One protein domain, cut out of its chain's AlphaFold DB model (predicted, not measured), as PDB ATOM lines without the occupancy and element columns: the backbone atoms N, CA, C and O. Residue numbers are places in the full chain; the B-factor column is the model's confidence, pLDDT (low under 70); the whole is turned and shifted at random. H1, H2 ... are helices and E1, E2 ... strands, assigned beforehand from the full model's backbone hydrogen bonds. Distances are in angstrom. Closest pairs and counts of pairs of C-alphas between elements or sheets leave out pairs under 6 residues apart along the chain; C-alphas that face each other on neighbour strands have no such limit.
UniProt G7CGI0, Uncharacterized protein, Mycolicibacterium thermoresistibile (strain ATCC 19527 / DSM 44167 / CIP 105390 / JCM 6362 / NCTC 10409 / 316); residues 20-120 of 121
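Overview. This is residues 20 to 120 of the 121 residues of an uncharacterized protein of Mycolicibacterium thermoresistibile (strain ATCC 19527 / DSM 44167 / CIP 105390 / JCM 6362 / NCTC 10409 / 316) (UniProt G7CGI0). What shape do these atoms make? A small, strongly twisted sheet of three strands, E1, E5 and E2, has the helix H1 packed on one face; the short hairpin of E3 and E4 reaches beyond one end of the sheet, and the long helix H2 lies beyond the other, with its residues 108 to 118 sticking out. What is it built of, and how large is it? The printed part has 101 residues, with two named helices and five named strands in the order H1 E1 E2 E3 E4 E5 H2, in the mixed class of helices and strands; the three-stranded sheet, order E1 E5 E2, is mixed. The whole is loose, with a radius of gyration of the C-alphas of 17.8 A, and spans 67 by 30 by 22 A, a rod in outline.

Along the chain. Where are the strands? E1 is residues 34 to 41, 20.8 A long, E5 is residues 74 to 80, 19.5 A, and E2 is residues 51 to 57, 17.9 A. E3, residues 61 to 63, and E4, residues 68 to 70, are short. Where are the helices? H1, residues 21 to 30, is 13.9 A long and begins at C-alpha 21 (156.252, 151.436, 160.779). H2, residues 98 to 118, is 30.7 A long and ends at C-alpha 118 (160.521, 164.689, 133.542).

Arrangement. How are the sheet's strands paired? The inner strand E5 is parallel to E1 at 27 degrees, with N 36 and O 75 within hydrogen-bond range at 2.8 A. E5 is antiparallel to E2 at 157 degrees, with N 76 and O 56 at 2.7 A. How does H1 stand to the sheet? It is on the sheet, giving two layers, a helix on one face of a sheet; its closest C-alphas to E1 are those of Ala 25 and Pro 35, 5.5 A. What of E3, E4 and H2? E3 and E4 form an antiparallel hairpin, with N 62 and O 69 at 2.8 A. H2 is not on the three-stranded sheet, is apart from H1, and is only just apart from E2, at 8.2 A. Are the helix backbones complete? In H1 and H2 every O i to N i+4 pair is within hydrogen-bond range.

Size, cuts and confidence. How far does it reach? The two C-alphas farthest apart, those of Asp 66 and Ser 119, are 68.4 A apart. Residues 108 to 120 stand free; the body without them spans 55 by 23 by 22 A. Are there cuts or long links? The printed part has no cut, and the link from E5 to H2, 17 residues, is long. Where is confidence low? The mean pLDDT of the printed part is 91.3, and residue 120 is under 70.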
ATOM      1  N   PRO A  20     156.381 150.907 155.951       94.38
ATOM      2  CA  PRO A  20     157.011 151.664 157.031       94.38
ATOM      3  C   PRO A  20     156.213 151.537 158.333       94.38
ATOM      4  O   PRO A  20     154.984 151.433 158.307       94.38
ATOM      5  N   TYR A  21     156.898 151.566 159.475       96.12
ATOM      6  CA  TYR A  21     156.252 151.436 160.779       96.12
ATOM      7  C   TYR A  21     155.220 152.536 161.037       96.12
ATOM      8  O   TYR A  21     154.176 152.231 161.599       96.12
ATOM      9  N   ALA A  22     155.458 153.771 160.586       97.31
ATOM     10  CA  ALA A  22     154.484 154.852 160.744       97.31
ATOM     11  C   ALA A  22     153.130 154.523 160.088       97.31
ATOM     12  O   ALA A  22     152.086 154.675 160.720       97.31
ATOM     13  N   ASP A  23     153.147 154.005 158.856       96.19
ATOM     14  CA  ASP A  23     151.931 153.621 158.131       96.19
ATOM     15  C   ASP A  23     151.268 152.394 158.772       96.19
ATOM     16  O   ASP A  23     150.047 152.339 158.930       96.19
ATOM     17  N   ALA A  24     152.080 151.420 159.187       95.50
ATOM     18  CA  ALA A  24     151.601 150.214 159.850       95.50
ATOM     19  C   ALA A  24     150.955 150.514 161.210       95.50
ATOM     20  O   ALA A  24     149.921 149.934 161.534       95.50
ATOM     21  N   ALA A  25     151.555 151.407 162.001       96.88
ATOM     22  CA  ALA A  25     151.041 151.824 163.298       96.88
ATOM     23  C   ALA A  25     149.664 152.473 163.144       96.88
ATOM     24  O   ALA A  25     148.725 152.034 163.800       96.88
ATOM     25  N   GLN A  26     149.525 153.405 162.196       96.69
ATOM     26  CA  GLN A  26     148.238 154.026 161.886       96.69
ATOM     27  C   GLN A  26     147.198 152.995 161.434       96.69
ATOM     28  O   GLN A  26     146.086 152.975 161.947       96.69
ATOM     29  N   ALA A  27     147.560 152.071 160.538       95.44
ATOM     30  CA  ALA A  27     146.638 151.033 160.075       95.44
ATOM     31  C   ALA A  27     146.180 150.082 161.200       95.44
ATOM     32  O   ALA A  27     145.048 149.596 161.179       95.44
ATOM     33  N   ILE A  28     147.053 149.797 162.171       94.88
ATOM     34  CA  ILE A  28     146.718 149.005 163.360       94.88
ATOM     35  C   ILE A  28     145.765 149.787 164.272       94.88
ATOM     36  O   ILE A  28     144.762 149.225 164.712       94.88
ATOM     37  N   GLU A  29     146.049 151.064 164.522       95.19
ATOM     38  CA  GLU A  29     145.216 151.945 165.350       95.19
ATOM     39  C   GLU A  29     143.821 152.150 164.736       95.19
ATOM     40  O   GLU A  29     142.815 152.010 165.434       95.19
ATOM     41  N   ASP A  30     143.740 152.368 163.421       94.12
ATOM     42  CA  ASP A  30     142.485 152.476 162.666       94.12
ATOM     43  C   ASP A  30     141.646 151.187 162.731       94.12
ATOM     44  O   ASP A  30     140.413 151.229 162.695       94.12
ATOM     45  N   ALA A  31     142.306 150.031 162.851       91.94
ATOM     46  CA  ALA A  31     141.659 148.735 163.054       91.94
ATOM     47  C   ALA A  31     141.261 148.473 164.523       91.94
ATOM     48  O   ALA A  31     140.666 147.434 164.814       91.94
ATOM     49  N   GLY A  32     141.559 149.400 165.441       91.69
ATOM     50  CA  GLY A  32     141.264 149.297 166.871       91.69
ATOM     51  C   GLY A  32     142.319 148.550 167.692       91.69
ATOM     52  O   GLY A  32     142.083 148.282 168.868       91.69
ATOM     53  N   GLY A  33     143.462 148.207 167.094       92.81
ATOM     54  CA  GLY A  33     144.589 147.586 167.784       92.81
ATOM     55  C   GLY A  33     145.570 148.612 168.359       92.81
ATOM     56  O   GLY A  33     145.567 149.785 168.000       92.81
ATOM     57  N   THR A  34     146.461 148.157 169.238       95.38
ATOM     58  CA  THR A  34     147.568 148.956 169.781       95.38
ATOM     59  C   THR A  34     148.898 148.422 169.250       95.38
ATOM     60  O   THR A  34     149.288 147.310 169.613       95.38
ATOM     61  N   PRO A  35     149.638 149.171 168.414       96.06
ATOM     62  CA  PRO A  35     150.902 148.695 167.868       96.06
ATOM     63  C   PRO A  35     151.990 148.635 168.950       96.06
ATOM     64  O   PRO A  35     152.186 149.571 169.733       96.06
ATOM     65  N   ARG A  36     152.738 147.527 168.983       96.06
ATOM     66  CA  ARG A  36     153.868 147.301 169.893       96.06
ATOM     67  C   ARG A  36     155.062 146.726 169.153       96.06
ATOM     68  O   ARG A  36     154.978 145.680 168.516       96.06
ATOM     69  N   VAL A  37     156.220 147.367 169.291       96.69
ATOM     70  CA  VAL A  37     157.464 146.855 168.706       96.69
ATOM     71  C   VAL A  37     157.955 145.656 169.515       96.69
ATOM     72  O   VAL A  37     158.423 145.797 170.643       96.69
ATOM     73  N   ALA A  38     157.859 144.466 168.925       96.00
ATOM     74  CA  ALA A  38     158.313 143.217 169.528       96.00
ATOM     75  C   ALA A  38     159.819 143.010 169.361       96.00
ATOM     76  O   ALA A  38     160.498 142.488 170.242       96.00
ATOM     77  N   SER A  39     160.342 143.387 168.194       95.94
ATOM     78  CA  SER A  39     161.767 143.288 167.894       95.94
ATOM     79  C   SER A  39     162.179 144.308 166.845       95.94
ATOM     80  O   SER A  39     161.388 144.695 165.983       95.94
ATOM     81  N   ARG A  40     163.443 144.722 166.924       95.75
ATOM     82  CA  ARG A  40     164.059 145.689 166.022       95.75
ATOM     83  C   ARG A  40     165.441 145.197 165.627       95.75
ATOM     84  O   ARG A  40     166.253 144.875 166.496       95.75
ATOM     85  N   VAL A  41     165.711 145.156 164.326       93.75
ATOM     86  CA  VAL A  41     167.017 144.770 163.781       93.75
ATOM     87  C   VAL A  41     167.552 145.889 162.897       93.75
ATOM     88  O   VAL A  41     166.892 146.293 161.947       93.75
ATOM     89  N   GLY A  42     168.772 146.347 163.177       91.69
ATOM     90  CA  GLY A  42     169.419 147.432 162.436       91.69
ATOM     91  C   GLY A  42     169.287 148.800 163.101       91.69
ATOM     92  O   GLY A  42     168.573 148.969 164.090       91.69
ATOM     93  N   THR A  43     170.024 149.772 162.567       91.00
ATOM     94  CA  THR A  43     170.147 151.127 163.138       91.00
ATOM     95  C   THR A  43     170.248 152.233 162.084       91.00
ATOM     96  O   THR A  43     170.541 153.366 162.443       91.00
ATOM     97  N   GLN A  44     170.070 151.911 160.801       90.69
ATOM     98  CA  GLN A  44     170.304 152.855 159.702       90.69
ATOM     99  C   GLN A  44     169.127 153.806 159.486       90.69
ATOM    100  O   GLN A  44     169.326 154.932 159.043       90.69
ATOM    101  N   LEU A  45     167.914 153.346 159.794       91.38
ATOM    102  CA  LEU A  45     166.674 154.102 159.657       91.38
ATOM    103  C   LEU A  45     166.160 154.594 161.013       91.38
ATOM    104  O   LEU A  45     166.441 153.989 162.057       91.38
ATOM    105  N   SER A  46     165.371 155.669 160.974       93.06
ATOM    106  CA  SER A  46     164.512 156.056 162.094       93.06
ATOM    107  C   SER A  46     163.406 155.014 162.302       93.06
ATOM    108  O   SER A  46     163.081 154.264 161.382       93.06
ATOM    109  N   ASP A  47     162.841 154.942 163.509       90.94
ATOM    110  CA  ASP A  47     161.855 153.904 163.845       90.94
ATOM    111  C   ASP A  47     160.623 153.951 162.930       90.94
ATOM    112  O   ASP A  47     160.168 152.900 162.483       90.94
ATOM    113  N   ASP A  48     160.163 155.151 162.572       95.12
ATOM    114  CA  ASP A  48     159.025 155.390 161.675       95.12
ATOM    115  C   ASP A  48     159.246 154.829 160.262       95.12
ATOM    116  O   ASP A  48     158.306 154.380 159.601       95.12
ATOM    117  N   GLU A  49     160.499 154.817 159.808       94.50
ATOM    118  CA  GLU A  49     160.898 154.363 158.475       94.50
ATOM    119  C   GLU A  49     161.265 152.877 158.436       94.50
ATOM    120  O   GLU A  49     161.462 152.313 157.354       94.50
ATOM    121  N   CYS A  50     161.373 152.215 159.591       95.12
ATOM    122  CA  CYS A  50     161.697 150.799 159.628       95.12
ATOM    123  C   CYS A  50     160.597 149.971 158.963       95.12
ATOM    124  O   CYS A  50     159.406 150.176 159.189       95.12
ATOM    125  N   ILE A  51     161.007 148.985 158.170       92.56
ATOM    126  CA  ILE A  51     160.070 148.142 157.433       92.56
ATOM    127  C   ILE A  51     159.546 147.043 158.349       92.56
ATOM    128  O   ILE A  51     160.330 146.292 158.941       92.56
ATOM    129  N   VAL A  52     158.222 146.909 158.430       93.69
ATOM    130  CA  VAL A  52     157.581 145.801 159.138       93.69
ATOM    131  C   VAL A  52     157.850 144.504 158.382       93.69
ATOM    132  O   VAL A  52     157.503 144.353 157.214       93.69
ATOM    133  N   THR A  53     158.468 143.541 159.054       91.56
ATOM    134  CA  THR A  53     158.791 142.216 158.499       91.56
ATOM    135  C   THR A  53     157.843 141.126 158.983       91.56
ATOM    136  O   THR A  53     157.718 140.093 158.332       91.56
ATOM    137  N   ASN A  54     157.157 141.351 160.105       93.12
ATOM    138  CA  ASN A  54     156.123 140.466 160.628       93.12
ATOM    139  C   ASN A  54     155.180 141.249 161.557       93.12
ATOM    140  O   ASN A  54     155.628 142.199 162.204       93.12
ATOM    141  N   ALA A  55     153.914 140.843 161.635       94.75
ATOM    142  CA  ALA A  55     152.908 141.403 162.534       94.75
ATOM    143  C   ALA A  55     151.970 140.293 163.046       94.75
ATOM    144  O   ALA A  55     151.557 139.436 162.263       94.75
ATOM    145  N   TRP A  56     151.658 140.280 164.345       94.06
ATOM    146  CA  TRP A  56     150.805 139.263 164.981       94.06
ATOM    147  C   TRP A  56     150.114 139.804 166.242       94.06
ATOM    148  O   TRP A  56     150.610 140.737 166.862       94.06
ATOM    149  N   GLU A  57     148.982 139.221 166.643       92.75
ATOM    150  CA  GLU A  57     148.314 139.574 167.907       92.75
ATOM    151  C   GLU A  57     149.127 139.070 169.103       92.75
ATOM    152  O   GLU A  57     149.702 137.974 169.071       92.75
ATOM    153  N   ALA A  58     149.171 139.855 170.177       91.56
ATOM    154  CA  ALA A  58     149.777 139.433 171.425       91.56
ATOM    155  C   ALA A  58     149.088 138.171 171.969       91.56
ATOM    156  O   ALA A  58     147.873 138.095 172.106       91.56
ATOM    157  N   SER A  59     149.889 137.158 172.301       89.19
ATOM    158  CA  SER A  59     149.403 135.868 172.807       89.19
ATOM    159  C   SER A  59     149.780 135.620 174.271       89.19
ATOM    160  O   SER A  59     149.791 134.473 174.721       89.19
ATOM    161  N   PHE A  60     150.196 136.661 174.993       90.00
ATOM    162  CA  PHE A  60     150.612 136.567 176.391       90.00
ATOM    163  C   PHE A  60     149.493 137.006 177.338       90.00
ATOM    164  O   PHE A  60     148.535 137.667 176.948       90.00
ATOM    165  N   VAL A  61     149.642 136.630 178.606       92.19
ATOM    166  CA  VAL A  61     148.799 137.097 179.707       92.19
ATOM    167  C   VAL A  61     149.584 138.083 180.568       92.19
ATOM    168  O   VAL A  61     150.808 137.969 180.694       92.19
ATOM    169  N   ARG A  62     148.887 139.047 181.165       88.44
ATOM    170  CA  ARG A  62     149.446 140.036 182.088       88.44
ATOM    171  C   ARG A  62     148.910 139.781 183.490       88.44
ATOM    172  O   ARG A  62     147.767 139.372 183.662       88.44
ATOM    173  N   ASP A  63     149.758 140.016 184.481       91.56
ATOM    174  CA  ASP A  63     149.355 139.984 185.884       91.56
ATOM    175  C   ASP A  63     148.481 141.212 186.186       91.56
ATOM    176  O   ASP A  63     148.935 142.350 186.033       91.56
ATOM    177  N   ALA A  64     147.228 140.972 186.575       88.62
ATOM    178  CA  ALA A  64     146.267 141.990 186.994       88.62
ATOM    179  C   ALA A  64     146.037 141.982 188.521       88.62
ATOM    180  O   ALA A  64     145.042 142.521 189.006       88.62
ATOM    181  N   GLY A  65     146.956 141.387 189.288       90.50
ATOM    182  CA  GLY A  65     146.918 141.294 190.745       90.50
ATOM    183  C   GLY A  65     146.262 140.002 191.227       90.50
ATOM    184  O   GLY A  65     146.944 139.124 191.752       90.50
ATOM    185  N   ASP A  66     144.943 139.891 191.061       91.69
ATOM    186  CA  ASP A  66     144.172 138.728 191.532       91.69
ATOM    187  C   ASP A  66     144.016 137.630 190.459       91.69
ATOM    188  O   ASP A  66     143.678 136.487 190.778       91.69
ATOM    189  N   GLU A  67     144.284 137.949 189.188       92.38
ATOM    190  CA  GLU A  67     144.236 137.009 188.064       92.38
ATOM    191  C   GLU A  67     145.245 137.359 186.956       92.38
ATOM    192  O   GLU A  67     145.771 138.471 186.889       92.38
ATOM    193  N   PHE A  68     145.483 136.401 186.056       92.56
ATOM    194  CA  PHE A  68     146.206 136.631 184.806       92.56
ATOM    195  C   PHE A  68     145.208 136.840 183.673       92.56
ATOM    196  O   PHE A  68     144.513 135.899 183.284       92.56
ATOM    197  N   VAL A  69     145.169 138.052 183.127       91.31
ATOM    198  CA  VAL A  69     144.270 138.407 182.025       91.31
ATOM    199  C   VAL A  69     144.998 138.289 180.684       91.31
ATOM    200  O   VAL A  69     146.170 138.669 180.602       91.31
ATOM    201  N   PRO A  70     144.361 137.746 179.631       88.88
ATOM    202  CA  PRO A  70     144.918 137.806 178.285       88.88
ATOM    203  C   PRO A  70     145.068 139.258 177.837       88.88
ATOM    204  O   PRO A  70     144.313 140.130 178.270       88.88
ATOM    205  N   ASP A  71     146.056 139.503 176.984       88.50
ATOM    206  CA  ASP A  71     146.151 140.783 176.299       88.50
ATOM    207  C   ASP A  71     144.907 141.036 175.431       88.50
ATOM    208  O   ASP A  71     144.342 140.102 174.854       88.50
ATOM    209  N   ASP A  72     144.480 142.295 175.371       84.12
ATOM    210  CA  ASP A  72     143.298 142.724 174.628       84.12
ATOM    211  C   ASP A  72     143.693 143.830 173.647       84.12
ATOM    212  O   ASP A  72     143.697 145.021 173.967       84.12
ATOM    213  N   GLY A  73     144.067 143.407 172.439       87.62
ATOM    214  CA  GLY A  73     144.232 144.290 171.290       87.62
ATOM    215  C   GLY A  73     145.654 144.764 170.991       87.62
ATOM    216  O   GLY A  73     145.808 145.588 170.086       87.62
ATOM    217  N   GLU A  74     146.708 144.285 171.664       93.25
ATOM    218  CA  GLU A  74     148.072 144.604 171.230       93.25
ATOM    219  C   GLU A  74     148.458 143.816 169.970       93.25
ATOM    220  O   GLU A  74     148.375 142.588 169.899       93.25
ATOM    221  N   VAL A  75     148.944 144.546 168.968       95.69
ATOM    222  CA  VAL A  75     149.520 143.981 167.751       95.69
ATOM    223  C   VAL A  75     151.027 144.157 167.812       95.69
ATOM    224  O   VAL A  75     151.567 145.263 167.769       95.69
ATOM    225  N   MET A  76     151.716 143.032 167.893       96.12
ATOM    226  CA  MET A  76     153.160 142.936 167.942       96.12
ATOM    227  C   MET A  76     153.740 143.042 166.530       96.12
ATOM    228  O   MET A  76     153.322 142.308 165.635       96.12
ATOM    229  N   VAL A  77     154.733 143.910 166.329       96.94
ATOM    230  CA  VAL A  77     155.425 144.081 165.040       96.94
ATOM    231  C   VAL A  77     156.929 143.829 165.150       96.94
ATOM    232  O   VAL A  77     157.578 144.202 166.130       96.94
ATOM    233  N   ALA A  78     157.505 143.201 164.125       95.81
ATOM    234  CA  ALA A  78     158.948 143.022 163.972       95.81
ATOM    235  C   ALA A  78     159.497 143.963 162.896       95.81
ATOM    236  O   ALA A  78     159.023 143.953 161.758       95.81
ATOM    237  N   LEU A  79     160.526 144.739 163.236       95.56
ATOM    238  CA  LEU A  79     161.051 145.816 162.397       95.56
ATOM    239  C   LEU A  79     162.440 145.504 161.831       95.56
ATOM    240  O   LEU A  79     163.338 145.053 162.550       95.56
ATOM    241  N   ASN A  80     162.639 145.835 160.553       92.94
ATOM    242  CA  ASN A  80     163.946 145.917 159.909       92.94
ATOM    243  C   ASN A  80     164.302 147.382 159.615       92.94
ATOM    244  O   ASN A  80     163.741 148.013 158.721       92.94
ATOM    245  N   CYS A  81     165.289 147.888 160.344       95.50
ATOM    246  CA  CYS A  81     165.793 149.256 160.287       95.50
ATOM    247  C   CYS A  81     167.121 149.370 159.521       95.50
ATOM    248  O   CYS A  81     167.862 150.333 159.711       95.50
ATOM    249  N   ASN A  82     167.481 148.370 158.711       92.12
ATOM    250  CA  ASN A  82     168.687 148.429 157.881       92.12
ATOM    251  C   ASN A  82     168.458 149.157 156.551       92.12
ATOM    252  O   ASN A  82     169.406 149.707 156.010       92.12
ATOM    253  N   GLY A  83     167.224 149.162 156.039       85.81
ATOM    254  CA  GLY A  83     166.912 149.583 154.673       85.81
ATOM    255  C   GLY A  83     166.004 148.576 153.968       85.81
ATOM    256  O   GLY A  83     166.006 147.382 154.290       85.81
ATOM    257  N   ALA A  84     165.233 149.041 152.980       86.44
ATOM    258  CA  ALA A  84     164.279 148.202 152.249       86.44
ATOM    259  C   ALA A  84     164.956 147.078 151.439       86.44
ATOM    260  O   ALA A  84     164.433 145.970 151.369       86.44
ATOM    261  N   ARG A  85     166.141 147.328 150.864       91.12
ATOM    262  CA  ARG A  85     167.004 146.291 150.274       91.12
ATOM    263  C   ARG A  85     168.473 146.585 150.543       91.12
ATOM    264  O   ARG A  85     168.837 147.743 150.712       91.12
ATOM    265  N   ALA A  86     169.304 145.552 150.492       92.00
ATOM    266  CA  ALA A  86     170.751 145.718 150.506       92.00
ATOM    267  C   ALA A  86     171.257 146.340 149.191       92.00
ATOM    268  O   ALA A  86     170.840 145.931 148.099       92.00
ATOM    269  N   THR A  87     172.181 147.292 149.299       89.75
ATOM    270  CA  THR A  87     172.958 147.860 148.187       89.75
ATOM    271  C   THR A  87     174.435 147.470 148.338       89.75
ATOM    272  O   THR A  87     174.791 146.645 149.179       89.75
ATOM    273  N   ALA A  88     175.320 148.035 147.511       90.81
ATOM    274  CA  ALA A  88     176.761 147.838 147.667       90.81
ATOM    275  C   ALA A  88     177.310 148.448 148.973       90.81
ATOM    276  O   ALA A  88     178.328 147.980 149.480       90.81
ATOM    277  N   THR A  89     176.656 149.488 149.494       92.06
ATOM    278  CA  THR A  89     177.124 150.284 150.640       92.06
ATOM    279  C   THR A  89     176.187 150.232 151.839       92.06
ATOM    280  O   THR A  89     176.625 150.516 152.949       92.06
ATOM    281  N   ASP A  90     174.933 149.831 151.635       90.38
ATOM    282  CA  ASP A  90     173.883 149.906 152.643       90.38
ATOM    283  C   ASP A  90     173.312 148.514 152.928       90.38
ATOM    284  O   ASP A  90     172.983 147.769 151.994       90.38
ATOM    285  N   PRO A  91     173.187 148.124 154.207       91.06
ATOM    286  CA  PRO A  91     172.548 146.869 154.562       91.06
ATOM    287  C   PRO A  91     171.042 146.917 154.254       91.06
ATOM    288  O   PRO A  91     170.450 147.971 154.070       91.06
ATOM    289  N   GLY A  92     170.390 145.758 154.205       90.06
ATOM    290  CA  GLY A  92     168.947 145.674 153.975       90.06
ATOM    291  C   GLY A  92     168.507 144.276 153.561       90.06
ATOM    292  O   GLY A  92     169.292 143.327 153.623       90.06
ATOM    293  N   ALA A  93     167.250 144.129 153.132       89.38
ATOM    294  CA  ALA A  93     166.755 142.838 152.656       89.38
ATOM    295  C   ALA A  93     167.507 142.382 151.392       89.38
ATOM    296  O   ALA A  93     167.708 143.149 150.447       89.38
ATOM    297  N   SER A  94     167.927 141.119 151.360       90.25
ATOM    298  CA  SER A  94     168.586 140.558 150.181       90.25
ATOM    299  C   SER A  94     167.617 140.521 149.002       90.25
ATOM    300  O   SER A  94     166.483 140.079 149.149       90.25
ATOM    301  N   VAL A  95     168.070 140.872 147.797       91.94
ATOM    302  CA  VAL A  95     167.266 140.719 146.565       91.94
ATOM    303  C   VAL A  95     166.916 139.257 146.246       91.94
ATOM    304  O   VAL A  95     166.097 138.989 145.369       91.94
ATOM    305  N   LEU A  96     167.519 138.296 146.952       91.56
ATOM    306  CA  LEU A  96     167.136 136.885 146.897       91.56
ATOM    307  C   LEU A  96     165.964 136.543 147.834       91.56
ATOM    308  O   LEU A  96     165.354 135.485 147.668       91.56
ATOM    309  N   SER A  97     165.599 137.421 148.769       88.38
ATOM    310  CA  SER A  97     164.405 137.270 149.604       88.38
ATOM    311  C   SER A  97     163.162 137.865 148.918       88.38
ATOM    312  O   SER A  97     163.294 138.692 148.007       88.38
ATOM    313  N   PRO A  98     161.941 137.436 149.289       87.75
ATOM    314  CA  PRO A  98     160.705 138.049 148.796       87.75
ATOM    315  C   PRO A  98     160.653 139.565 149.017       87.75
ATOM    316  O   PRO A  98     160.296 140.306 148.102       87.75
ATOM    317  N   GLU A  99     161.084 140.027 150.188       84.81
ATOM    318  CA  GLU A  99     161.041 141.432 150.602       84.81
ATOM    319  C   GLU A  99     162.022 142.272 149.779       84.81
ATOM    320  O   GLU A  99     161.643 143.305 149.227       84.81
ATOM    321  N   GLY A 100     163.264 141.803 149.598       89.38
ATOM    322  CA  GLY A 100     164.245 142.523 148.783       89.38
ATOM    323  C   GLY A 100     163.876 142.562 147.297       89.38
ATOM    324  O   GLY A 100     164.183 143.545 146.617       89.38
ATOM    325  N   ARG A 101     163.166 141.545 146.778       92.31
ATOM    326  CA  ARG A 101     162.585 141.598 145.422       92.31
ATOM    327  C   ARG A 101     161.486 142.646 145.311       92.31
ATOM    328  O   ARG A 101     161.487 143.395 144.336       92.31
ATOM    329  N   ALA A 102     160.571 142.697 146.277       89.00
ATOM    330  CA  ALA A 102     159.496 143.686 146.296       89.00
ATOM    331  C   ALA A 102     160.059 145.114 146.389       89.00
ATOM    332  O   ALA A 102     159.681 145.981 145.602       89.00
ATOM    333  N   ALA A 103     161.041 145.337 147.266       88.50
ATOM    334  CA  ALA A 103     161.718 146.623 147.409       88.50
ATOM    335  C   ALA A 103     162.435 147.063 146.122       88.50
ATOM    336  O   ALA A 103     162.358 148.233 145.744       88.50
ATOM    337  N   LYS A 104     163.103 146.135 145.421       90.94
ATOM    338  CA  LYS A 104     163.721 146.419 144.119       90.94
ATOM    339  C   LYS A 104     162.676 146.840 143.079       90.94
ATOM    340  O   LYS A 104     162.845 147.883 142.459       90.94
ATOM    341  N   GLN A 105     161.586 146.085 142.941       92.19
ATOM    342  CA  GLN A 105     160.511 146.414 141.995       92.19
ATOM    343  C   GLN A 105     159.870 147.775 142.303       92.19
ATOM    344  O   GLN A 105     159.611 148.555 141.391       92.19
ATOM    345  N   ALA A 106     159.650 148.090 143.582       87.88
ATOM    346  CA  ALA A 106     159.093 149.374 143.997       87.88
ATOM    347  C   ALA A 106     160.039 150.556 143.722       87.88
ATOM    348  O   ALA A 106     159.574 151.663 143.451       87.88
ATOM    349  N   GLU A 107     161.359 150.367 143.809       88.00
ATOM    350  CA  GLU A 107     162.322 151.393 143.390       88.00
ATOM    351  C   GLU A 107     162.321 151.576 141.870       88.00
ATOM    352  O   GLU A 107     162.210 152.703 141.398       88.00
ATOM    353  N   GLU A 108     162.383 150.482 141.108       92.56
ATOM    354  CA  GLU A 108     162.367 150.524 139.640       92.56
ATOM    355  C   GLU A 108     161.086 151.190 139.110       92.56
ATOM    356  O   GLU A 108     161.148 152.024 138.206       92.56
ATOM    357  N   ALA A 109     159.931 150.901 139.720       91.38
ATOM    358  CA  ALA A 109     158.664 151.553 139.395       91.38
ATOM    359  C   ALA A 109     158.692 153.061 139.693       91.38
ATOM    360  O   ALA A 109     158.260 153.859 138.863       91.38
ATOM    361  N   ARG A 110     159.233 153.471 140.849       88.69
ATOM    362  CA  ARG A 110     159.381 154.894 141.205       88.69
ATOM    363  C   ARG A 110     160.323 155.630 140.253       88.69
ATOM    364  O   ARG A 110     160.002 156.736 139.831       88.69
ATOM    365  N   ALA A 111     161.434 155.005 139.867       90.50
ATOM    366  CA  ALA A 111     162.369 155.567 138.896       90.50
ATOM    367  C   ALA A 111     161.729 155.731 137.507       90.50
ATOM    368  O   ALA A 111     161.900 156.768 136.869       90.50
ATOM    369  N   ALA A 112     160.946 154.745 137.058       92.00
ATOM    370  CA  ALA A 112     160.215 154.831 135.794       92.00
ATOM    371  C   ALA A 112     159.166 155.957 135.800       92.00
ATOM    372  O   ALA A 112     159.039 156.678 134.812       92.00
ATOM    373  N   LEU A 113     158.442 156.131 136.913       91.38
ATOM    374  CA  LEU A 113     157.472 157.217 137.081       91.38
ATOM    375  C   LEU A 113     158.148 158.595 137.049       91.38
ATOM    376  O   LEU A 113     157.669 159.475 136.341       91.38
ATOM    377  N   ALA A 114     159.271 158.763 137.754       90.19
ATOM    378  CA  ALA A 114     160.029 160.017 137.768       90.19
ATOM    379  C   ALA A 114     160.552 160.395 136.369       90.19
ATOM    380  O   ALA A 114     160.340 161.516 135.903       90.19
ATOM    381  N   ALA A 115     161.130 159.429 135.648       88.06
ATOM    382  CA  ALA A 115     161.597 159.643 134.281       88.06
ATOM    383  C   ALA A 115     160.449 160.007 133.316       88.06
ATOM    384  O   ALA A 115     160.639 160.804 132.396       88.06
ATOM    385  N   ALA A 116     159.255 159.439 133.524       86.94
ATOM    386  CA  ALA A 116     158.067 159.756 132.734       86.94
ATOM    387  C   ALA A 116     157.502 161.156 133.036       86.94
ATOM    388  O   ALA A 116     157.009 161.806 132.118       86.94
ATOM    389  N   SER A 117     157.584 161.639 134.282       83.38
ATOM    390  CA  SER A 117     157.207 163.024 134.606       83.38
ATOM    391  C   SER A 117     158.188 164.042 134.025       83.38
ATOM    392  O   SER A 117     157.746 165.009 133.421       83.38
ATOM    393  N   GLU A 118     159.498 163.781 134.091       76.06
ATOM    394  CA  GLU A 118     160.521 164.689 133.542       76.06
ATOM    395  C   GLU A 118     160.475 164.811 132.011       76.06
ATOM    396  O   GLU A 118     160.956 165.788 131.450       76.06
ATOM    397  N   SER A 119     159.907 163.825 131.314       70.00
ATOM    398  CA  SER A 119     159.747 163.853 129.853       70.00
ATOM    399  C   SER A 119     158.389 164.398 129.388       70.00
ATOM    400  O   SER A 119     158.145 164.474 128.182       70.00
ATOM    401  N   ALA A 120     157.519 164.787 130.326       60.56
ATOM    402  CA  ALA A 120     156.255 165.472 130.062       60.56
ATOM    403  C   ALA A 120     156.343 167.005 130.240       60.56
ATOM    404  O   ALA A 120     155.335 167.687 130.032       60.56
TER     405      ALA A 120